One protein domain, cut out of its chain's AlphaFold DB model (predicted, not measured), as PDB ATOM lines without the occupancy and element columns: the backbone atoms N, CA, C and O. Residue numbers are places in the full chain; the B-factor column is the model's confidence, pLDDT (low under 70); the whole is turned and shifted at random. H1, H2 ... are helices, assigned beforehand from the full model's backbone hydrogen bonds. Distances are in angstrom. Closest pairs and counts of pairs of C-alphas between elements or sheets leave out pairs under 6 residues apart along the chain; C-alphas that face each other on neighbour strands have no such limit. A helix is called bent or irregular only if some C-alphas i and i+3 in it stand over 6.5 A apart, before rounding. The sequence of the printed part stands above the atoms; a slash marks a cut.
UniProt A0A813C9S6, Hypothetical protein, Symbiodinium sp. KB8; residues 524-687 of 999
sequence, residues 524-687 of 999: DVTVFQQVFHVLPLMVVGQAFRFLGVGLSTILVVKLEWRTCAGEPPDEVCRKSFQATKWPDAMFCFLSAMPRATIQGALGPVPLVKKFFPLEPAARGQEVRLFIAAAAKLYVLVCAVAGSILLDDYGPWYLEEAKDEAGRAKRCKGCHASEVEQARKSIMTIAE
ATOM      1  N   ASP A 524      58.499  29.091  48.004       66.00
ATOM      2  CA  ASP A 524      58.832  28.181  49.099       66.00
ATOM      3  C   ASP A 524      57.939  26.935  49.119       66.00
ATOM      4  O   ASP A 524      56.730  26.982  48.882       66.00
ATOM      5  N   VAL A 525      58.525  25.804  49.522       70.44
ATOM      6  CA  VAL A 525      57.817  24.516  49.652       70.44
ATOM      7  C   VAL A 525      56.719  24.563  50.736       70.44
ATOM      8  O   VAL A 525      55.819  23.724  50.753       70.44
ATOM      9  N   THR A 526      56.746  25.565  51.620       68.62
ATOM     10  CA  THR A 526      55.689  25.854  52.605       68.62
ATOM     11  C   THR A 526      54.354  26.225  51.956       68.62
ATOM     12  O   THR A 526      53.315  25.827  52.476       68.62
ATOM     13  N   VAL A 527      54.349  26.881  50.786       70.50
ATOM     14  CA  VAL A 527      53.113  27.254  50.063       70.50
ATOM     15  C   VAL A 527      52.277  26.015  49.718       70.50
ATOM     16  O   VAL A 527      51.052  26.029  49.838       70.50
ATOM     17  N   PHE A 528      52.927  24.888  49.406       76.44
ATOM     18  CA  PHE A 528      52.242  23.622  49.127       76.44
ATOM     19  C   PHE A 528      51.563  22.983  50.353       76.44
ATOM     20  O   PHE A 528      50.790  22.039  50.197       76.44
ATOM     21  N   GLN A 529      51.806  23.482  51.569       74.69
ATOM     22  CA  GLN A 529      51.103  23.025  52.775       74.69
ATOM     23  C   GLN A 529      49.700  23.643  52.876       74.69
ATOM     24  O   GLN A 529      48.769  22.976  53.322       74.69
ATOM     25  N   GLN A 530      49.517  24.875  52.385       75.94
ATOM     26  CA  GLN A 530      48.229  25.580  52.405       75.94
ATOM     27  C   GLN A 530      47.258  25.127  51.297       75.94
ATOM     28  O   GLN A 530      46.106  25.556  51.288       75.94
ATOM     29  N   VAL A 531      47.668  24.215  50.401       80.81
ATOM     30  CA  VAL A 531      46.853  23.708  49.274       80.81
ATOM     31  C   VAL A 531      45.464  23.248  49.711       80.81
ATOM     32  O   VAL A 531      44.486  23.572  49.047       80.81
ATOM     33  N   PHE A 532      45.350  22.548  50.841       81.44
ATOM     34  CA  PHE A 532      44.065  22.037  51.333       81.44
ATOM     35  C   PHE A 532      43.121  23.124  51.877       81.44
ATOM     36  O   PHE A 532      41.920  22.889  51.936       81.44
ATOM     37  N   HIS A 533      43.636  24.309  52.222       83.56
ATOM     38  CA  HIS A 533      42.829  25.470  52.617       83.56
ATOM     39  C   HIS A 533      42.497  26.365  51.416       83.56
ATOM     40  O   HIS A 533      41.387  26.880  51.311       83.56
ATOM     41  N   VAL A 534      43.445  26.522  50.487       85.50
ATOM     42  CA  VAL A 534      43.273  27.359  49.294       85.50
ATOM     43  C   VAL A 534      42.367  26.684  48.263       85.50
ATOM     44  O   VAL A 534      41.472  27.338  47.742       85.50
ATOM     45  N   LEU A 535      42.535  25.388  47.974       84.88
ATOM     46  CA  LEU A 535      41.809  24.704  46.893       84.88
ATOM     47  C   LEU A 535      40.271  24.749  47.045       84.88
ATOM     48  O   LEU A 535      39.612  25.036  46.046       84.88
ATOM     49  N   PRO A 536      39.665  24.574  48.239       88.12
ATOM     50  CA  PRO A 536      38.229  24.805  48.424       88.12
ATOM     51  C   PRO A 536      37.800  26.241  48.088       88.12
ATOM     52  O   PRO A 536      36.800  26.435  47.400       88.12
ATOM     53  N   LEU A 537      38.587  27.248  48.489       86.94
ATOM     54  CA  LEU A 537      38.341  28.652  48.138       86.94
ATOM     55  C   LEU A 537      38.495  28.899  46.629       86.94
ATOM     56  O   LEU A 537      37.745  29.696  46.069       86.94
ATOM     57  N   MET A 538      39.396  28.180  45.944       85.44
ATOM     58  CA  MET A 538      39.488  28.211  44.478       85.44
ATOM     59  C   MET A 538      38.208  27.698  43.822       85.44
ATOM     60  O   MET A 538      37.712  28.331  42.894       85.44
ATOM     61  N   VAL A 539      37.665  26.573  44.301       86.25
ATOM     62  CA  VAL A 539      36.422  25.989  43.772       86.25
ATOM     63  C   VAL A 539      35.240  26.929  44.009       86.25
ATOM     64  O   VAL A 539      34.475  27.175  43.079       86.25
ATOM     65  N   VAL A 540      35.125  27.523  45.201       89.62
ATOM     66  CA  VAL A 540      34.082  28.517  45.516       89.62
ATOM     67  C   VAL A 540      34.217  29.765  44.633       89.62
ATOM     68  O   VAL A 540      33.244  30.175  44.002       89.62
ATOM     69  N   GLY A 541      35.418  30.336  44.511       86.25
ATOM     70  CA  GLY A 541      35.667  31.490  43.640       86.25
ATOM     71  C   GLY A 541      35.387  31.195  42.163       86.25
ATOM     72  O   GLY A 541      34.817  32.029  41.459       86.25
ATOM     73  N   GLN A 542      35.709  29.986  41.695       86.31
ATOM     74  CA  GLN A 542      35.415  29.562  40.328       86.31
ATOM     75  C   GLN A 542      33.916  29.290  40.112       86.31
ATOM     76  O   GLN A 542      33.412  29.577  39.029       86.31
ATOM     77  N   ALA A 543      33.181  28.825  41.128       88.00
ATOM     78  CA  ALA A 543      31.723  28.701  41.080       88.00
ATOM     79  C   ALA A 543      31.034  30.078  41.015       88.00
ATOM     80  O   ALA A 543      30.160  30.282  40.175       88.00
ATOM     81  N   PHE A 544      31.478  31.065  41.802       89.69
ATOM     82  CA  PHE A 544      31.005  32.448  41.652       89.69
ATOM     83  C   PHE A 544      31.349  33.032  40.273       89.69
ATOM     84  O   PHE A 544      30.519  33.713  39.673       89.69
ATOM     85  N   ARG A 545      32.528  32.715  39.720       86.31
ATOM     86  CA  ARG A 545      32.916  33.121  38.359       86.31
ATOM     87  C   ARG A 545      32.045  32.469  37.279       86.31
ATOM     88  O   ARG A 545      31.679  33.145  36.324       86.31
ATOM     89  N   PHE A 546      31.672  31.199  37.450       87.06
ATOM     90  CA  PHE A 546      30.712  30.495  36.593       87.06
ATOM     91  C   PHE A 546      29.340  31.172  36.616       87.06
ATOM     92  O   PHE A 546      28.802  31.511  35.564       87.06
ATOM     93  N   LEU A 547      28.807  31.428  37.815       87.88
ATOM     94  CA  LEU A 547      27.508  32.075  37.999       87.88
ATOM     95  C   LEU A 547      27.495  33.501  37.433       87.88
ATOM     96  O   LEU A 547      26.552  33.857  36.735       87.88
ATOM     97  N   GLY A 548      28.546  34.293  37.665       87.88
ATOM     98  CA  GLY A 548      28.658  35.661  37.149       87.88
ATOM     99  C   GLY A 548      28.762  35.731  35.623       87.88
ATOM    100  O   GLY A 548      28.032  36.498  34.996       87.88
ATOM    101  N   VAL A 549      29.613  34.901  35.003       86.31
ATOM    102  CA  VAL A 549      29.743  34.852  33.533       86.31
ATOM    103  C   VAL A 549      28.475  34.290  32.886       86.31
ATOM    104  O   VAL A 549      27.989  34.860  31.908       86.31
ATOM    105  N   GLY A 550      27.896  33.228  33.456       82.94
ATOM    106  CA  GLY A 550      26.634  32.653  32.993       82.94
ATOM    107  C   GLY A 550      25.479  33.650  33.076       82.94
ATOM    108  O   GLY A 550      24.774  33.842  32.088       82.94
ATOM    109  N   LEU A 551      25.325  34.351  34.206       85.31
ATOM    110  CA  LEU A 551      24.325  35.409  34.372       85.31
ATOM    111  C   LEU A 551      24.541  36.548  33.370       85.31
ATOM    112  O   LEU A 551      23.583  36.958  32.725       85.31
ATOM    113  N   SER A 552      25.779  37.016  33.187       82.88
ATOM    114  CA  SER A 552      26.112  38.059  32.207       82.88
ATOM    115  C   SER A 552      25.756  37.637  30.775       82.88
ATOM    116  O   SER A 552      25.042  38.365  30.088       82.88
ATOM    117  N   THR A 553      26.146  36.432  30.344       78.06
ATOM    118  CA  THR A 553      25.815  35.922  28.998       78.06
ATOM    119  C   THR A 553      24.303  35.738  28.822       78.06
ATOM    120  O   THR A 553      23.752  36.101  27.783       78.06
ATOM    121  N   ILE A 554      23.604  35.236  29.845       74.19
ATOM    122  CA  ILE A 554      22.141  35.092  29.833       74.19
ATOM    123  C   ILE A 554      21.445  36.459  29.791       74.19
ATOM    124  O   ILE A 554      20.435  36.580  29.102       74.19
ATOM    125  N   LEU A 555      21.962  37.482  30.479       77.75
ATOM    126  CA  LEU A 555      21.427  38.845  30.426       77.75
ATOM    127  C   LEU A 555      21.643  39.476  29.048       77.75
ATOM    128  O   LEU A 555      20.669  39.932  28.464       77.75
ATOM    129  N   VAL A 556      22.847  39.410  28.471       73.56
ATOM    130  CA  VAL A 556      23.125  39.903  27.104       73.56
ATOM    131  C   VAL A 556      22.200  39.250  26.065       73.56
ATOM    132  O   VAL A 556      21.671  39.929  25.189       73.56
ATOM    133  N   VAL A 557      21.933  37.944  26.189       68.38
ATOM    134  CA  VAL A 557      21.017  37.209  25.293       68.38
ATOM    135  C   VAL A 557      19.529  37.490  25.580       68.38
ATOM    136  O   VAL A 557      18.702  37.335  24.681       68.38
ATOM    137  N   LYS A 558      19.155  37.902  26.802       65.81
ATOM    138  CA  LYS A 558      17.761  38.210  27.190       65.81
ATOM    139  C   LYS A 558      17.356  39.673  27.023       65.81
ATOM    140  O   LYS A 558      16.177  39.923  26.808       65.81
ATOM    141  N   LEU A 559      18.289  40.609  27.175       61.03
ATOM    142  CA  LEU A 559      18.048  42.055  27.094       61.03
ATOM    143  C   LEU A 559      18.059  42.574  25.647       61.03
ATOM    144  O   LEU A 559      17.899  43.767  25.430       61.03
ATOM    145  N   GLU A 560      18.250  41.683  24.668       59.38
ATOM    146  CA  GLU A 560      18.208  41.971  23.226       59.38
ATOM    147  C   GLU A 560      19.313  42.936  22.737       59.38
ATOM    148  O   GLU A 560      19.254  43.438  21.621       59.38
ATOM    149  N   TRP A 561      20.401  43.084  23.511       54.75
ATOM    150  CA  TRP A 561      21.607  43.878  23.192       54.75
ATOM    151  C   TRP A 561      22.459  43.322  22.021       54.75
ATOM    152  O   TRP A 561      23.582  43.767  21.811       54.75
ATOM    153  N   ARG A 562      21.965  42.332  21.264       60.38
ATOM    154  CA  ARG A 562      22.625  41.782  20.064       60.38
ATOM    155  C   ARG A 562      21.876  42.251  18.816       60.38
ATOM    156  O   ARG A 562      20.728  41.851  18.625       60.38
ATOM    157  N   THR A 563      22.521  43.027  17.950       58.88
ATOM    158  CA  THR A 563      21.913  43.527  16.706       58.88
ATOM    159  C   THR A 563      21.829  42.446  15.602       58.88
ATOM    160  O   THR A 563      22.676  41.553  15.512       58.88
ATOM    161  N   CYS A 564      20.806  42.499  14.737       60.50
ATOM    162  CA  CYS A 564      20.825  41.869  13.404       60.50
ATOM    163  C   CYS A 564      21.312  42.948  12.425       60.50
ATOM    164  O   CYS A 564      20.560  43.847  12.072       60.50
ATOM    165  N   ALA A 565      22.582  42.878  12.012       58.47
ATOM    166  CA  ALA A 565      23.188  43.796  11.034       58.47
ATOM    167  C   ALA A 565      23.049  45.307  11.366       58.47
ATOM    168  O   ALA A 565      22.900  46.124  10.461       58.47
ATOM    169  N   GLY A 566      23.120  45.676  12.653       58.56
ATOM    170  CA  GLY A 566      22.976  47.059  13.138       58.56
ATOM    171  C   GLY A 566      21.558  47.459  13.568       58.56
ATOM    172  O   GLY A 566      21.391  48.491  14.210       58.56
ATOM    173  N   GLU A 567      20.549  46.630  13.292       62.91
ATOM    174  CA  GLU A 567      19.152  46.835  13.704       62.91
ATOM    175  C   GLU A 567      18.753  45.907  14.875       62.91
ATOM    176  O   GLU A 567      19.440  44.910  15.138       62.91
ATOM    177  N   PRO A 568      17.663  46.195  15.619       63.56
ATOM    178  CA  PRO A 568      17.152  45.292  16.655       63.56
ATOM    179  C   PRO A 568      16.825  43.886  16.101       63.56
ATOM    180  O   PRO A 568      16.411  43.744  14.949       63.56
ATOM    181  N   PRO A 569      17.017  42.812  16.888       67.44
ATOM    182  CA  PRO A 569      17.042  41.455  16.350       67.44
ATOM    183  C   PRO A 569      15.655  40.887  16.007       67.44
ATOM    184  O   PRO A 569      14.836  40.628  16.889       67.44
ATOM    185  N   ASP A 570      15.464  40.552  14.725       71.06
ATOM    186  CA  ASP A 570      14.382  39.696  14.210       71.06
ATOM    187  C   ASP A 570      14.056  38.519  15.149       71.06
ATOM    188  O   ASP A 570      14.957  37.834  15.644       71.06
ATOM    189  N   GLU A 571      12.772  38.161  15.274       74.56
ATOM    190  CA  GLU A 571      12.314  37.028  16.102       74.56
ATOM    191  C   GLU A 571      13.018  35.697  15.749       74.56
ATOM    192  O   GLU A 571      13.221  34.826  16.601       74.56
ATOM    193  N   VAL A 572      13.435  35.566  14.487       73.19
ATOM    194  CA  VAL A 572      14.231  34.460  13.939       73.19
ATOM    195  C   VAL A 572      15.659  34.458  14.509       73.19
ATOM    196  O   VAL A 572      16.095  33.445  15.058       73.19
ATOM    197  N   CYS A 573      16.366  35.595  14.479       69.62
ATOM    198  CA  CYS A 573      17.693  35.717  15.095       69.62
ATOM    199  C   CYS A 573      17.642  35.636  16.622       69.62
ATOM    200  O   CYS A 573      18.502  34.989  17.217       69.62
ATOM    201  N   ARG A 574      16.598  36.175  17.262       71.75
ATOM    202  CA  ARG A 574      16.368  36.021  18.705       71.75
ATOM    203  C   ARG A 574      16.309  34.548  19.120       71.75
ATOM    204  O   ARG A 574      16.932  34.172  20.112       71.75
ATOM    205  N   LYS A 575      15.642  33.689  18.339       73.12
ATOM    206  CA  LYS A 575      15.626  32.229  18.562       73.12
ATOM    207  C   LYS A 575      17.004  31.584  18.346       73.12
ATOM    208  O   LYS A 575      17.348  30.665  19.084       73.12
ATOM    209  N   SER A 576      17.810  32.088  17.406       71.75
ATOM    210  CA  SER A 576      19.200  31.641  17.194       71.75
ATOM    211  C   SER A 576      20.119  32.012  18.370       71.75
ATOM    212  O   SER A 576      20.785  31.142  18.930       71.75
ATOM    213  N   PHE A 577      20.072  33.256  18.857       72.38
ATOM    214  CA  PHE A 577      20.836  33.685  20.040       72.38
ATOM    215  C   PHE A 577      20.391  32.980  21.334       72.38
ATOM    216  O   PHE A 577      21.217  32.662  22.188       72.38
ATOM    217  N   GLN A 578      19.097  32.677  21.480       74.50
ATOM    218  CA  GLN A 578      18.586  31.900  22.615       74.50
ATOM    219  C   GLN A 578      18.963  30.409  22.572       74.50
ATOM    220  O   GLN A 578      18.814  29.740  23.602       74.50
ATOM    221  N   ALA A 579      19.453  29.889  21.442       76.38
ATOM    222  CA  ALA A 579      20.093  28.577  21.386       76.38
ATOM    223  C   ALA A 579      21.509  28.661  21.981       76.38
ATOM    224  O   ALA A 579      21.731  28.114  23.061       76.38
ATOM    225  N   THR A 580      22.391  29.481  21.386       77.81
ATOM    226  CA  THR A 580      23.840  29.522  21.705       77.81
ATOM    227  C   THR A 580      24.194  29.939  23.133       77.81
ATOM    228  O   THR A 580      25.352  29.817  23.527       77.81
ATOM    229  N   LYS A 581      23.229  30.405  23.937       79.06
ATOM    230  CA  LYS A 581      23.413  30.866  25.327       79.06
ATOM    231  C   LYS A 581      24.254  29.929  26.205       79.06
ATOM    232  O   LYS A 581      24.958  30.420  27.082       79.06
ATOM    233  N   TRP A 582      24.168  28.607  26.010       83.38
ATOM    234  CA  TRP A 582      24.920  27.636  26.809       83.38
ATOM    235  C   TRP A 582      26.355  27.467  26.290       83.38
ATOM    236  O   TRP A 582      27.266  27.747  27.070       83.38
ATOM    237  N   PRO A 583      26.601  27.106  25.013       83.81
ATOM    238  CA  PRO A 583      27.952  27.100  24.451       83.81
ATOM    239  C   PRO A 583      28.706  28.430  24.605       83.81
ATOM    240  O   PRO A 583      29.858  28.417  25.038       83.81
ATOM    241  N   ASP A 584      28.049  29.570  24.350       82.00
ATOM    242  CA  ASP A 584      28.629  30.907  24.537       82.00
ATOM    243  C   ASP A 584      29.051  31.111  26.004       82.00
ATOM    244  O   ASP A 584      30.187  31.510  26.265       82.00
ATOM    245  N   ALA A 585      28.187  30.786  26.976       85.06
ATOM    246  CA  ALA A 585      28.497  30.940  28.399       85.06
ATOM    247  C   ALA A 585      29.625  30.006  28.866       85.06
ATOM    248  O   ALA A 585      30.468  30.422  29.665       85.06
ATOM    249  N   MET A 586      29.679  28.763  28.371       85.75
ATOM    250  CA  MET A 586      30.755  27.822  28.714       85.75
ATOM    251  C   MET A 586      32.090  28.265  28.113       85.75
ATOM    252  O   MET A 586      33.101  28.285  28.819       85.75
ATOM    253  N   PHE A 587      32.100  28.699  26.850       87.06
ATOM    254  CA  PHE A 587      33.295  29.254  26.215       87.06
ATOM    255  C   PHE A 587      33.779  30.532  26.915       87.06
ATOM    256  O   PHE A 587      34.975  30.668  27.184       87.06
ATOM    257  N   CYS A 588      32.866  31.441  27.276       83.00
ATOM    258  CA  CYS A 588      33.201  32.652  28.030       83.00
ATOM    259  C   CYS A 588      33.752  32.312  29.420       83.00
ATOM    260  O   CYS A 588      34.753  32.892  29.833       83.00
ATOM    261  N   PHE A 589      33.163  31.344  30.129       86.94
ATOM    262  CA  PHE A 589      33.647  30.889  31.436       86.94
ATOM    263  C   PHE A 589      35.060  30.297  31.353       86.94
ATOM    264  O   PHE A 589      35.919  30.657  32.163       86.94
ATOM    265  N   LEU A 590      35.314  29.432  30.363       85.12
ATOM    266  CA  LEU A 590      36.631  28.834  30.154       85.12
ATOM    267  C   LEU A 590      37.673  29.886  29.747       85.12
ATOM    268  O   LEU A 590      38.771  29.922  30.302       85.12
ATOM    269  N   SER A 591      37.319  30.789  28.833       84.00
ATOM    270  CA  SER A 591      38.192  31.885  28.394       84.00
ATOM    271  C   SER A 591      38.504  32.850  29.538       84.00
ATOM    272  O   SER A 591      39.656  33.251  29.718       84.00
ATOM    273  N   ALA A 592      37.512  33.143  30.383       80.44
ATOM    274  CA  ALA A 592      37.665  33.956  31.580       80.44
ATOM    275  C   ALA A 592      38.461  33.263  32.701       80.44
ATOM    276  O   ALA A 592      38.732  33.921  33.711       80.44
ATOM    277  N   MET A 593      38.847  31.983  32.586       78.38
ATOM    278  CA  MET A 593      39.703  31.346  33.592       78.38
ATOM    279  C   MET A 593      41.053  32.074  33.683       78.38
ATOM    280  O   MET A 593      41.754  32.203  32.671       78.38
ATOM    281  N   PRO A 594      41.435  32.555  34.880       66.25
ATOM    282  CA  PRO A 594      42.611  33.395  35.058       66.25
ATOM    283  C   PRO A 594      43.906  32.587  34.914       66.25
ATOM    284  O   PRO A 594      44.418  31.981  35.851       66.25
ATOM    285  N   ARG A 595      44.452  32.626  33.700       67.62
ATOM    286  CA  ARG A 595      45.741  32.036  33.303       67.62
ATOM    287  C   ARG A 595      46.894  33.060  33.366       67.62
ATOM    288  O   ARG A 595      47.978  32.808  32.856       67.62
ATOM    289  N   ALA A 596      46.636  34.244  33.931       60.19
ATOM    290  CA  ALA A 596      47.392  35.470  33.676       60.19
ATOM    291  C   ALA A 596      48.380  35.871  34.787       60.19
ATOM    292  O   ALA A 596      48.180  35.618  35.975       60.19
ATOM    293  N   THR A 597      49.423  36.593  34.376       62.53
ATOM    294  CA  THR A 597      50.515  37.109  35.216       62.53
ATOM    295  C   THR A 597      50.071  38.139  36.259       62.53
ATOM    296  O   THR A 597      50.623  38.153  37.359       62.53
ATOM    297  N   ILE A 598      49.062  38.964  35.952       69.81
ATOM    298  CA  ILE A 598      48.619  40.100  36.785       69.81
ATOM    299  C   ILE A 598      48.253  39.657  38.209       69.81
ATOM    300  O   ILE A 598      48.710  40.257  39.176       69.81
ATOM    301  N   GLN A 599      47.507  38.561  38.374       71.12
ATOM    302  CA  GLN A 599      47.147  38.059  39.708       71.12
ATOM    303  C   GLN A 599      48.361  37.526  40.490       71.12
ATOM    304  O   GLN A 599      48.418  37.660  41.712       71.12
ATOM    305  N   GLY A 600      49.362  36.981  39.793       68.44
ATOM    306  CA  GLY A 600      50.637  36.583  40.394       68.44
ATOM    307  C   GLY A 600      51.501  37.776  40.820       68.44
ATOM    308  O   GLY A 600      52.212  37.679  41.819       68.44
ATOM    309  N   ALA A 601      51.409  38.901  40.104       71.19
ATOM    310  CA  ALA A 601      52.094  40.152  40.431       71.19
ATOM    311  C   ALA A 601      51.401  40.938  41.562       71.19
ATOM    312  O   ALA A 601      52.080  41.456  42.446       71.19
ATOM    313  N   LEU A 602      50.062  40.980  41.576       75.69
ATOM    314  CA  LEU A 602      49.271  41.679  42.596       75.69
ATOM    315  C   LEU A 602      49.145  40.899  43.914       75.69
ATOM    316  O   LEU A 602      49.083  41.511  44.977       75.69
ATOM    317  N   GLY A 603      49.151  39.562  43.884       77.50
ATOM    318  CA  GLY A 603      49.011  38.720  45.082       77.50
ATOM    319  C   GLY A 603      49.989  39.029  46.234       77.50
ATOM    320  O   GLY A 603      49.570  39.015  47.390       77.50
ATOM    321  N   PRO A 604      51.272  39.342  45.969       77.31
ATOM    322  CA  PRO A 604      52.217  39.806  46.990       77.31
ATOM    323  C   PRO A 604      52.034  41.260  47.462       77.31
ATOM    324  O   PRO A 604      52.613  41.627  48.486       77.31
ATOM    325  N   VAL A 605      51.271  42.108  46.762       80.69
ATOM    326  CA  VAL A 605      51.171  43.550  47.073       80.69
ATOM    327  C   VAL A 605      50.602  43.826  48.475       80.69
ATOM    328  O   VAL A 605      51.184  44.670  49.156       80.69
ATOM    329  N   PRO A 606      49.585  43.104  48.996       81.44
ATOM    330  CA  PRO A 606      49.149  43.240  50.391       81.44
ATOM    331  C   PRO A 606      50.239  42.979  51.435       81.44
ATOM    332  O   PRO A 606      50.219  43.593  52.501       81.44
ATOM    333  N   LEU A 607      51.211  42.113  51.133       78.12
ATOM    334  CA  LEU A 607      52.356  41.861  52.007       78.12
ATOM    335  C   LEU A 607      53.373  43.012  51.943       78.12
ATOM    336  O   LEU A 607      53.831  43.472  52.986       78.12
ATOM    337  N   VAL A 608      53.677  43.509  50.739       76.81
ATOM    338  CA  VAL A 608      54.656  44.592  50.512       76.81
ATOM    339  C   VAL A 608      54.135  45.949  51.003       76.81
ATOM    340  O   VAL A 608      54.812  46.613  51.784       76.81
ATOM    341  N   LYS A 609      52.917  46.345  50.608       77.81
ATOM    342  CA  LYS A 609      52.260  47.599  51.030       77.81
ATOM    343  C   LYS A 609      51.601  47.515  52.421       77.81
ATOM    344  O   LYS A 609      50.965  48.469  52.845       77.81
ATOM    345  N   LYS A 610      51.747  46.390  53.140       76.31
ATOM    346  CA  LYS A 610      51.196  46.154  54.494       76.31
ATOM    347  C   LYS A 610      49.678  46.424  54.622       76.31
ATOM    348  O   LYS A 610      49.222  46.871  55.672       76.31
ATOM    349  N   PHE A 611      48.887  46.118  53.589       69.81
ATOM    350  CA  PHE A 611      47.423  46.279  53.624       69.81
ATOM    351  C   PHE A 611      46.764  45.399  54.703       69.81
ATOM    352  O   PHE A 611      47.304  44.363  55.086       69.81
ATOM    353  N   PHE A 612      45.580  45.796  55.181       72.75
ATOM    354  CA  PHE A 612      44.876  45.190  56.326       72.75
ATOM    355  C   PHE A 612      45.667  45.305  57.651       72.75
ATOM    356  O   PHE A 612      46.267  44.325  58.106       72.75
ATOM    357  N   PRO A 613      45.733  46.494  58.280       65.62
ATOM    358  CA  PRO A 613      46.225  46.652  59.650       65.62
ATOM    359  C   PRO A 613      45.184  46.105  60.643       65.62
ATOM    360  O   PRO A 613      44.377  46.844  61.193       65.62
ATOM    361  N   LEU A 614      45.169  44.783  60.824       60.41
ATOM    362  CA  LEU A 614      44.301  44.097  61.783       60.41
ATOM    363  C   LEU A 614      45.040  43.887  63.106       60.41
ATOM    364  O   LEU A 614      46.142  43.334  63.106       60.41
ATOM    365  N   GLU A 615      44.409  44.256  64.219       50.16
ATOM    366  CA  GLU A 615      44.888  43.909  65.556       50.16
ATOM    367  C   GLU A 615      44.370  42.526  66.013       50.16
ATOM    368  O   GLU A 615      43.249  42.137  65.666       50.16
ATOM    369  N   PRO A 616      45.163  41.758  66.788       60.97
ATOM    370  CA  PRO A 616      46.592  41.959  67.038       60.97
ATOM    371  C   PRO A 616      47.416  41.740  65.758       60.97
ATOM    372  O   PRO A 616      47.101  40.865  64.948       60.97
ATOM    373  N   ALA A 617      48.502  42.506  65.593       63.53
ATOM    374  CA  ALA A 617      49.250  42.641  64.332       63.53
ATOM    375  C   ALA A 617      49.687  41.314  63.669       63.53
ATOM    376  O   ALA A 617      49.748  41.229  62.438       63.53
ATOM    377  N   ALA A 618      49.933  40.266  64.465       65.00
ATOM    378  CA  ALA A 618      50.221  38.915  63.981       65.00
ATOM    379  C   ALA A 618      49.138  38.388  63.019       65.00
ATOM    380  O   ALA A 618      49.460  37.848  61.960       65.00
ATOM    381  N   ARG A 619      47.854  38.625  63.320       72.81
ATOM    382  CA  ARG A 619      46.720  38.163  62.504       72.81
ATOM    383  C   ARG A 619      46.647  38.886  61.157       72.81
ATOM    384  O   ARG A 619      46.347  38.271  60.135       72.81
ATOM    385  N   GLY A 620      46.988  40.178  61.126       76.81
ATOM    386  CA  GLY A 620      47.165  40.924  59.877       76.81
ATOM    387  C   GLY A 620      48.311  40.366  59.024       76.81
ATOM    388  O   GLY A 620      48.167  40.212  57.810       76.81
ATOM    389  N   GLN A 621      49.431  39.994  59.649       78.44
ATOM    390  CA  GLN A 621      50.571  39.375  58.965       78.44
ATOM    391  C   GLN A 621      50.237  37.984  58.397       78.44
ATOM    392  O   GLN A 621      50.565  37.718  57.238       78.44
ATOM    393  N   GLU A 622      49.536  37.131  59.149       81.25
ATOM    394  CA  GLU A 622      49.049  35.827  58.673       81.25
ATOM    395  C   GLU A 622      48.171  35.958  57.423       81.25
ATOM    396  O   GLU A 622      48.406  35.263  56.432       81.25
ATOM    397  N   VAL A 623      47.203  36.882  57.426       83.44
ATOM    398  CA  VAL A 623      46.299  37.111  56.282       83.44
ATOM    399  C   VAL A 623      47.068  37.582  55.042       83.44
ATOM    400  O   VAL A 623      46.841  37.061  53.948       83.44
ATOM    401  N   ARG A 624      48.031  38.503  55.188       84.50
ATOM    402  CA  ARG A 624      48.887  38.962  54.073       84.50
ATOM    403  C   ARG A 624      49.727  37.825  53.485       84.50
ATOM    404  O   ARG A 624      49.822  37.701  52.263       84.50
ATOM    405  N   LEU A 625      50.322  36.994  54.343       81.69
ATOM    406  CA  LEU A 625      51.110  35.828  53.934       81.69
ATOM    407  C   LEU A 625      50.234  34.778  53.237       81.69
ATOM    408  O   LEU A 625      50.633  34.251  52.197       81.69
ATOM    409  N   PHE A 626      49.029  34.526  53.755       85.56
ATOM    410  CA  PHE A 626      48.053  33.627  53.140       85.56
ATOM    411  C   PHE A 626      47.619  34.115  51.754       85.56
ATOM    412  O   PHE A 626      47.658  33.329  50.812       85.56
ATOM    413  N   ILE A 627      47.288  35.400  51.580       85.38
ATOM    414  CA  ILE A 627      46.921  35.961  50.265       85.38
ATOM    415  C   ILE A 627      48.081  35.813  49.263       85.38
ATOM    416  O   ILE A 627      47.881  35.324  48.148       85.38
ATOM    417  N   ALA A 628      49.308  36.149  49.673       81.44
ATOM    418  CA  ALA A 628      50.493  36.039  48.822       81.44
ATOM    419  C   ALA A 628      50.862  34.583  48.462       81.44
ATOM    420  O   ALA A 628      51.405  34.333  47.382       81.44
ATOM    421  N   ALA A 629      50.574  33.616  49.338       81.94
ATOM    422  CA  ALA A 629      50.748  32.187  49.076       81.94
ATOM    423  C   ALA A 629      49.624  31.624  48.186       81.94
ATOM    424  O   ALA A 629      49.899  30.935  47.197       81.94
ATOM    425  N   ALA A 630      48.371  31.970  48.491       84.75
ATOM    426  CA  ALA A 630      47.186  31.554  47.754       84.75
ATOM    427  C   ALA A 630      47.241  32.017  46.295       84.75
ATOM    428  O   ALA A 630      47.036  31.196  45.407       84.75
ATOM    429  N   ALA A 631      47.608  33.275  46.028       82.31
ATOM    430  CA  ALA A 631      47.725  33.802  44.666       82.31
ATOM    431  C   ALA A 631      48.762  33.043  43.811       82.31
ATOM    432  O   ALA A 631      48.495  32.724  42.651       82.31
ATOM    433  N   LYS A 632      49.921  32.680  44.383       79.19
ATOM    434  CA  LYS A 632      50.944  31.875  43.686       79.19
ATOM    435  C   LYS A 632      50.425  30.481  43.331       79.19
ATOM    436  O   LYS A 632      50.633  30.013  42.212       79.19
ATOM    437  N   LEU A 633      49.743  29.820  44.270       81.19
ATOM    438  CA  LEU A 633      49.149  28.502  44.034       81.19
ATOM    439  C   LEU A 633      47.991  28.571  43.027       81.19
ATOM    440  O   LEU A 633      47.880  27.700  42.167       81.19
ATOM    441  N   TYR A 634      47.168  29.616  43.111       81.25
ATOM    442  CA  TYR A 634      46.051  29.879  42.210       81.25
ATOM    443  C   TYR A 634      46.535  29.988  40.761       81.25
ATOM    444  O   TYR A 634      46.053  29.255  39.903       81.25
ATOM    445  N   VAL A 635      47.569  30.801  40.509       78.69
ATOM    446  CA  VAL A 635      48.218  30.896  39.191       78.69
ATOM    447  C   VAL A 635      48.806  29.550  38.754       78.69
ATOM    448  O   VAL A 635      48.576  29.141  37.621       78.69
ATOM    449  N   LEU A 636      49.509  28.821  39.631       78.00
ATOM    450  CA  LEU A 636      50.102  27.518  39.290       78.00
ATOM    451  C   LEU A 636      49.051  26.479  38.854       78.00
ATOM    452  O   LEU A 636      49.280  25.731  37.903       78.00
ATOM    453  N   VAL A 637      47.904  26.428  39.534       80.06
ATOM    454  CA  VAL A 637      46.812  25.499  39.213       80.06
ATOM    455  C   VAL A 637      46.044  25.968  37.973       80.06
ATOM    456  O   VAL A 637      45.865  25.182  37.043       80.06
ATOM    457  N   CYS A 638      45.634  27.237  37.914       80.44
ATOM    458  CA  CYS A 638      44.814  27.772  36.823       80.44
ATOM    459  C   CYS A 638      45.578  27.903  35.494       80.44
ATOM    460  O   CYS A 638      44.981  27.681  34.443       80.44
ATOM    461  N   ALA A 639      46.886  28.180  35.506       76.88
ATOM    462  CA  ALA A 639      47.693  28.213  34.281       76.88
ATOM    463  C   ALA A 639      47.845  26.825  33.632       76.88
ATOM    464  O   ALA A 639      47.894  26.730  32.407       76.88
ATOM    465  N   VAL A 640      47.878  25.745  34.424       79.44
ATOM    466  CA  VAL A 640      47.935  24.369  33.899       79.44
ATOM    467  C   VAL A 640      46.535  23.862  33.555       79.44
ATOM    468  O   VAL A 640      46.259  23.551  32.399       79.44
ATOM    469  N   ALA A 641      45.633  23.806  34.539       80.94
ATOM    470  CA  ALA A 641      44.298  23.239  34.356       80.94
ATOM    471  C   ALA A 641      43.444  24.075  33.395       80.94
ATOM    472  O   ALA A 641      42.768  23.516  32.537       80.94
ATOM    473  N   GLY A 642      43.504  25.405  33.496       80.44
ATOM    474  CA  GLY A 642      42.710  26.300  32.658       80.44
ATOM    475  C   GLY A 642      43.161  26.334  31.198       80.44
ATOM    476  O   GLY A 642      42.325  26.512  30.318       80.44
ATOM    477  N   SER A 643      44.452  26.123  30.925       81.00
ATOM    478  CA  SER A 643      44.951  26.015  29.547       81.00
ATOM    479  C   SER A 643      44.549  24.684  28.914       81.00
ATOM    480  O   SER A 643      44.008  24.692  27.818       81.00
ATOM    481  N   ILE A 644      44.704  23.561  29.632       83.50
ATOM    482  CA  ILE A 644      44.236  22.239  29.168       83.50
ATOM    483  C   ILE A 644      42.730  22.275  28.877       83.50
ATOM    484  O   ILE A 644      42.294  21.881  27.803       83.50
ATOM    485  N   LEU A 645      41.930  22.802  29.808       83.06
ATOM    486  CA  LEU A 645      40.477  22.869  29.652       83.06
ATOM    487  C   LEU A 645      40.027  23.778  28.494       83.06
ATOM    488  O   LEU A 645      39.025  23.462  27.857       83.06
ATOM    489  N   LEU A 646      40.730  24.881  28.200       83.38
ATOM    490  CA  LEU A 646      40.387  25.710  27.041       83.38
ATOM    491  C   LEU A 646      40.868  25.086  25.722       83.38
ATOM    492  O   LEU A 646      40.101  25.098  24.766       83.38
ATOM    493  N   ASP A 647      42.074  24.518  25.669       83.06
ATOM    494  CA  ASP A 647      42.607  23.884  24.454       83.06
ATOM    495  C   ASP A 647      41.795  22.631  24.062       83.06
ATOM    496  O   ASP A 647      41.524  22.430  22.878       83.06
ATOM    497  N   ASP A 648      41.366  21.819  25.040       85.56
ATOM    498  CA  ASP A 648      40.595  20.589  24.801       85.56
ATOM    499  C   ASP A 648      39.097  20.859  24.532       85.56
ATOM    500  O   ASP A 648      38.515  20.237  23.643       85.56
ATOM    501  N   TYR A 649      38.450  21.768  25.283       85.12
ATOM    502  CA  TYR A 649      36.985  21.962  25.229       85.12
ATOM    503  C   TYR A 649      36.535  23.284  24.592       85.12
ATOM    504  O   TYR A 649      35.405  23.366  24.113       85.12
ATOM    505  N   GLY A 650      37.379  24.318  24.553       84.31
ATOM    506  CA  GLY A 650      37.058  25.604  23.921       84.31
ATOM    507  C   GLY A 650      36.675  25.471  22.439       84.31
ATOM    508  O   GLY A 650      35.623  25.987  22.053       84.31
ATOM    509  N   PRO A 651      37.449  24.725  21.619       85.88
ATOM    510  CA  PRO A 651      37.075  24.403  20.245       85.88
ATOM    511  C   PRO A 651      35.735  23.680  20.128       85.88
ATOM    512  O   PRO A 651      34.939  24.026  19.260       85.88
ATOM    513  N   TRP A 652      35.458  22.729  21.027       85.94
ATOM    514  CA  TRP A 652      34.210  21.966  21.019       85.94
ATOM    515  C   TRP A 652      32.988  22.847  21.314       85.94
ATOM    516  O   TRP A 652      32.019  22.808  20.558       85.94
ATOM    517  N   TYR A 653      33.051  23.714  22.332       83.44
ATOM    518  CA  TYR A 653      31.970  24.669  22.602       83.44
ATOM    519  C   TYR A 653      31.752  25.648  21.438       83.44
ATOM    520  O   TYR A 653      30.609  25.956  21.114       83.44
ATOM    521  N   LEU A 654      32.812  26.103  20.761       80.25
ATOM    522  CA  LEU A 654      32.679  26.976  19.589       80.25
ATOM    523  C   LEU A 654      32.183  26.258  18.321       80.25
ATOM    524  O   LEU A 654      31.692  26.935  17.414       80.25
ATOM    525  N   GLU A 655      32.299  24.932  18.229       80.50
ATOM    526  CA  GLU A 655      31.703  24.133  17.148       80.50
ATOM    527  C   GLU A 655      30.227  23.815  17.448       80.50
ATOM    528  O   GLU A 655      29.376  24.097  16.605       80.50
ATOM    529  N   GLU A 656      29.878  23.403  18.674       81.88
ATOM    530  CA  GLU A 656      28.472  23.228  19.088       81.88
ATOM    531  C   GLU A 656      27.688  24.554  18.998       81.88
ATOM    532  O   GLU A 656      26.565  24.566  18.500       81.88
ATOM    533  N   ALA A 657      28.298  25.695  19.355       79.75
ATOM    534  CA  ALA A 657      27.703  27.023  19.164       79.75
ATOM    535  C   ALA A 657      27.367  27.322  17.691       79.75
ATOM    536  O   ALA A 657      26.351  27.957  17.404       79.75
ATOM    537  N   LYS A 658      28.208  26.876  16.744       75.50
ATOM    538  CA  LYS A 658      27.959  27.030  15.299       75.50
ATOM    539  C   LYS A 658      26.846  26.095  14.835       75.50
ATOM    540  O   LYS A 658      25.970  26.537  14.097       75.50
ATOM    541  N   ASP A 659      26.831  24.852  15.306       76.81
ATOM    542  CA  ASP A 659      25.792  23.886  14.945       76.81
ATOM    543  C   ASP A 659      24.430  24.248  15.564       76.81
ATOM    544  O   ASP A 659      23.394  24.065  14.925       76.81
ATOM    545  N   GLU A 660      24.373  24.793  16.785       75.81
ATOM    546  CA  GLU A 660      23.144  25.368  17.367       75.81
ATOM    547  C   GLU A 660      22.673  26.597  16.575       75.81
ATOM    548  O   GLU A 660      21.513  26.650  16.154       75.81
ATOM    549  N   ALA A 661      23.577  27.542  16.291       68.25
ATOM    550  CA  ALA A 661      23.269  28.737  15.503       68.25
ATOM    551  C   ALA A 661      22.890  28.438  14.042       68.25
ATOM    552  O   ALA A 661      22.201  29.245  13.427       68.25
ATOM    553  N   GLY A 662      23.332  27.305  13.483       65.31
ATOM    554  CA  GLY A 662      22.955  26.828  12.149       65.31
ATOM    555  C   GLY A 662      21.647  26.028  12.131       65.31
ATOM    556  O   GLY A 662      20.906  26.081  11.148       65.31
ATOM    557  N   ARG A 663      21.316  25.322  13.224       66.19
ATOM    558  CA  ARG A 663      20.005  24.665  13.414       66.19
ATOM    559  C   ARG A 663      18.876  25.694  13.553       66.19
ATOM    560  O   ARG A 663      17.772  25.459  13.058       66.19
ATOM    561  N   ALA A 664      19.143  26.839  14.178       59.12
ATOM    562  CA  ALA A 664      18.214  27.963  14.247       59.12
ATOM    563  C   ALA A 664      18.434  28.949  13.083       59.12
ATOM    564  O   ALA A 664      19.443  29.644  13.032       59.12
ATOM    565  N   LYS A 665      17.460  29.040  12.167       60.78
ATOM    566  CA  LYS A 665      17.483  29.947  10.997       60.78
ATOM    567  C   LYS A 665      17.816  31.402  11.391       60.78
ATOM    568  O   LYS A 665      17.525  31.818  12.508       60.78
ATOM    569  N   ARG A 666      18.376  32.181  10.456       64.75
ATOM    570  CA  ARG A 666      18.822  33.581  10.654       64.75
ATOM    571  C   ARG A 666      18.021  34.594   9.824       64.75
ATOM    572  O   ARG A 666      17.392  34.218   8.834       64.75
ATOM    573  N   CYS A 667      18.065  35.869  10.226       67.31
ATOM    574  CA  CYS A 667      17.545  37.000   9.451       67.31
ATOM    575  C   CYS A 667      18.259  37.098   8.088       67.31
ATOM    576  O   CYS A 667      19.443  36.761   7.971       67.31
ATOM    577  N   LYS A 668      17.559  37.578   7.046       61.53
ATOM    578  CA  LYS A 668      18.165  37.768   5.710       61.53
ATOM    579  C   LYS A 668      19.348  38.746   5.755       61.53
ATOM    580  O   LYS A 668      20.318  38.529   5.037       61.53
ATOM    581  N   GLY A 669      19.282  39.759   6.630       62.44
ATOM    582  CA  GLY A 669      20.362  40.719   6.880       62.44
ATOM    583  C   GLY A 669      21.656  40.042   7.336       62.44
ATOM    584  O   GLY A 669      22.652  40.107   6.622       62.44
ATOM    585  N   CYS A 670      21.631  39.301   8.453       61.84
ATOM    586  CA  CYS A 670      22.811  38.565   8.930       61.84
ATOM    587  C   CYS A 670      23.340  37.549   7.910       61.84
ATOM    588  O   CYS A 670      24.549  37.421   7.760       61.84
ATOM    589  N   HIS A 671      22.471  36.852   7.168       62.75
ATOM    590  CA  HIS A 671      22.947  35.939   6.123       62.75
ATOM    591  C   HIS A 671      23.675  36.691   4.992       62.75
ATOM    592  O   HIS A 671      24.652  36.180   4.445       62.75
ATOM    593  N   ALA A 672      23.230  37.895   4.623       59.81
ATOM    594  CA  ALA A 672      23.932  38.721   3.643       59.81
ATOM    595  C   ALA A 672      25.265  39.257   4.201       59.81
ATOM    596  O   ALA A 672      26.286  39.167   3.519       59.81
ATOM    597  N   SER A 673      25.282  39.745   5.448       58.66
ATOM    598  CA  SER A 673      26.499  40.279   6.073       58.66
ATOM    599  C   SER A 673      27.559  39.201   6.311       58.66
ATOM    600  O   SER A 673      28.731  39.451   6.062       58.66
ATOM    601  N   GLU A 674      27.173  37.989   6.728       61.06
ATOM    602  CA  GLU A 674      28.110  36.869   6.907       61.06
ATOM    603  C   GLU A 674      28.679  36.362   5.576       61.06
ATOM    604  O   GLU A 674      29.860  36.028   5.512       61.06
ATOM    605  N   VAL A 675      27.882  36.342   4.498       61.25
ATOM    606  CA  VAL A 675      28.378  35.996   3.154       61.25
ATOM    607  C   VAL A 675      29.375  37.044   2.653       61.25
ATOM    608  O   VAL A 675      30.419  36.674   2.118       61.25
ATOM    609  N   GLU A 676      29.108  38.333   2.862       60.47
ATOM    610  CA  GLU A 676      30.027  39.408   2.468       60.47
ATOM    611  C   GLU A 676      31.284  39.462   3.364       60.47
ATOM    612  O   GLU A 676      32.385  39.682   2.863       60.47
ATOM    613  N   GLN A 677      31.174  39.170   4.664       57.09
ATOM    614  CA  GLN A 677      32.328  39.053   5.566       57.09
ATOM    615  C   GLN A 677      33.204  37.843   5.196       57.09
ATOM    616  O   GLN A 677      34.420  37.984   5.075       57.09
ATOM    617  N   ALA A 678      32.601  36.681   4.918       55.38
ATOM    618  CA  ALA A 678      33.321  35.499   4.441       55.38
ATOM    619  C   ALA A 678      33.987  35.740   3.075       55.38
ATOM    620  O   ALA A 678      35.125  35.322   2.863       55.38
ATOM    621  N   ARG A 679      33.316  36.456   2.163       57.44
ATOM    622  CA  ARG A 679      33.874  36.879   0.871       57.44
ATOM    623  C   ARG A 679      35.111  37.759   1.050       57.44
ATOM    624  O   ARG A 679      36.116  37.492   0.396       57.44
ATOM    625  N   LYS A 680      35.061  38.747   1.952       55.16
ATOM    626  CA  LYS A 680      36.216  39.593   2.294       55.16
ATOM    627  C   LYS A 680      37.374  38.760   2.842       55.16
ATOM    628  O   LYS A 680      38.467  38.839   2.298       55.16
ATOM    629  N   SER A 681      37.130  37.873   3.812       48.56
ATOM    630  CA  SER A 681      38.172  36.970   4.330       48.56
ATOM    631  C   SER A 681      38.784  36.068   3.249       48.56
ATOM    632  O   SER A 681      39.987  35.830   3.265       48.56
ATOM    633  N   ILE A 682      37.985  35.581   2.292       55.53
ATOM    634  CA  ILE A 682      38.478  34.780   1.159       55.53
ATOM    635  C   ILE A 682      39.323  35.629   0.197       55.53
ATOM    636  O   ILE A 682      40.332  35.132  -0.298       55.53
ATOM    637  N   MET A 683      38.963  36.896  -0.039       46.38
ATOM    638  CA  MET A 683      39.776  37.826  -0.835       46.38
ATOM    639  C   MET A 683      41.126  38.108  -0.164       46.38
ATOM    640  O   MET A 683      42.151  37.901  -0.804       46.38
ATOM    641  N   THR A 684      41.151  38.412   1.137       45.78
ATOM    642  CA  THR A 684      42.405  38.622   1.885       45.78
ATOM    643  C   THR A 684      43.312  37.384   1.874       45.78
ATOM    644  O   THR A 684      44.529  37.500   1.744       45.78
ATOM    645  N   ILE A 685      42.739  36.176   1.966       48.81
ATOM    646  CA  ILE A 685      43.500  34.917   1.849       48.81
ATOM    647  C   ILE A 685      44.031  34.714   0.419       48.81
ATOM    648  O   ILE A 685      45.144  34.217   0.249       48.81
ATOM    649  N   ALA A 686      43.271  35.105  -0.609       42.44
ATOM    650  CA  ALA A 686      43.728  35.045  -1.996       42.44
ATOM    651  C   ALA A 686      44.898  36.013  -2.243       42.44
ATOM    652  O   ALA A 686      45.926  35.584  -2.762       42.44
ATOM    653  N   GLU A 687      44.792  37.263  -1.789       45.88
ATOM    654  CA  GLU A 687      45.844  38.287  -1.894       45.88
ATOM    655  C   GLU A 687      47.137  37.853  -1.181       45.88
ATOM    656  O   GLU A 687      48.224  37.947  -1.754       45.88
TER     657      GLU A 687
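AT A GLANCE: This is residues 524 to 687 of the 999 residues of the protein "Hypothetical protein" of Symbiodinium sp. KB8 (UniProt A0A813C9S6). An elongated all-helix model, in which the long, arched helix H5 runs along most of the length and H1 crosses its H5a arm near Val 534 and Ala 630. From there H1 and H5 spread apart with the bent helix H2 filling the space between them, while short H3 and H4 pack on H5a and residues 675 to 687 of H6 stick out sideways from the body, near the end where H5b lies. The printed part has 164 residues with six named helices, H1 to H6 in chain order, and no named strand. It is loose, with a radius of gyration of the C-alphas of 22.1 A and spans of 67 by 38 by 27 A.

HOW THE PARTS SIT: Start at H1, residues 531 to 558. Next comes H2, residues 571 to 591, assigned as one helix by its hydrogen bonds but bent, with C-alphas 579 and 582 7.3 A apart; its arms H2a, 571 to 579, and H2b, 582 to 591, stand at a steep tilt of 52 degrees. H1 and H2a form a hairpin and only just touch, with 3 pairs of C-alphas within 8 A, closest at Val 557 and Phe 577, 6.3 A. H1 touches H2b with residues 545 to 554 alone, the closest C-alphas being Gly 550 and Ala 585, 5.2 A, at a steep tilt of 45 degrees, opposite ways. The hub is H5, residues 617 to 663, also one helix by its hydrogen bonds but bent, with C-alphas 648 and 651 6.9 A apart; its arms are H5a, 617 to 648, with a kink of 29 degrees near residue 637, and H5b, 651 to 663. H1 touches H5a at a steep tilt of 59 degrees, the same way; their closest C-alphas are Val 534 and Ala 630, 5.9 A. H2b touches H5b at a shallow tilt of 23 degrees, opposite ways, closest at the C-alphas of Pro 583 and Tyr 653, 5.0 A. H2a and H5b touch only at their ends, closest at the C-alphas of Ser 576 and Ala 661, 5.3 A. H3, residues 597 to 602, touches H5a, closest at the C-alphas of Gly 600 and Lys 632, 5.8 A; H4, residues 605 to 608, touches it too, closest at Leu 607 and Arg 624, 5.0 A. H6, residues 668 to 687, touches no helix. Every O i to N i+4 pair is within hydrogen-bond range in H2a, H2b, H3 and H6, against 22 of 24 in H1, 25 of 28 in H5a and 8 of 9 in H5b; H4 is too short for one.

IN THESE COORDINATES: Find C-alpha 531 at (46.853, 23.708, 49.274), where H1 begins; it runs 39.3 A to C-alpha 558. H5a runs 46.1 A from C-alpha 617 at (49.250, 42.641, 64.332), and H5b 18.4 A. H6 runs 28.7 A to C-alpha 687 at (45.844, 38.287, -1.894).

THE WHOLE: The printed part has no cut, and its farthest C-alphas, Pro 616 and Ala 686, are 69.4 A apart. The link from H1 to H2 is long, at 12 residues. Mean pLDDT of the printed part is 73.8; look for values under 70 at residues 557 to 569 and 661 to 687, among others.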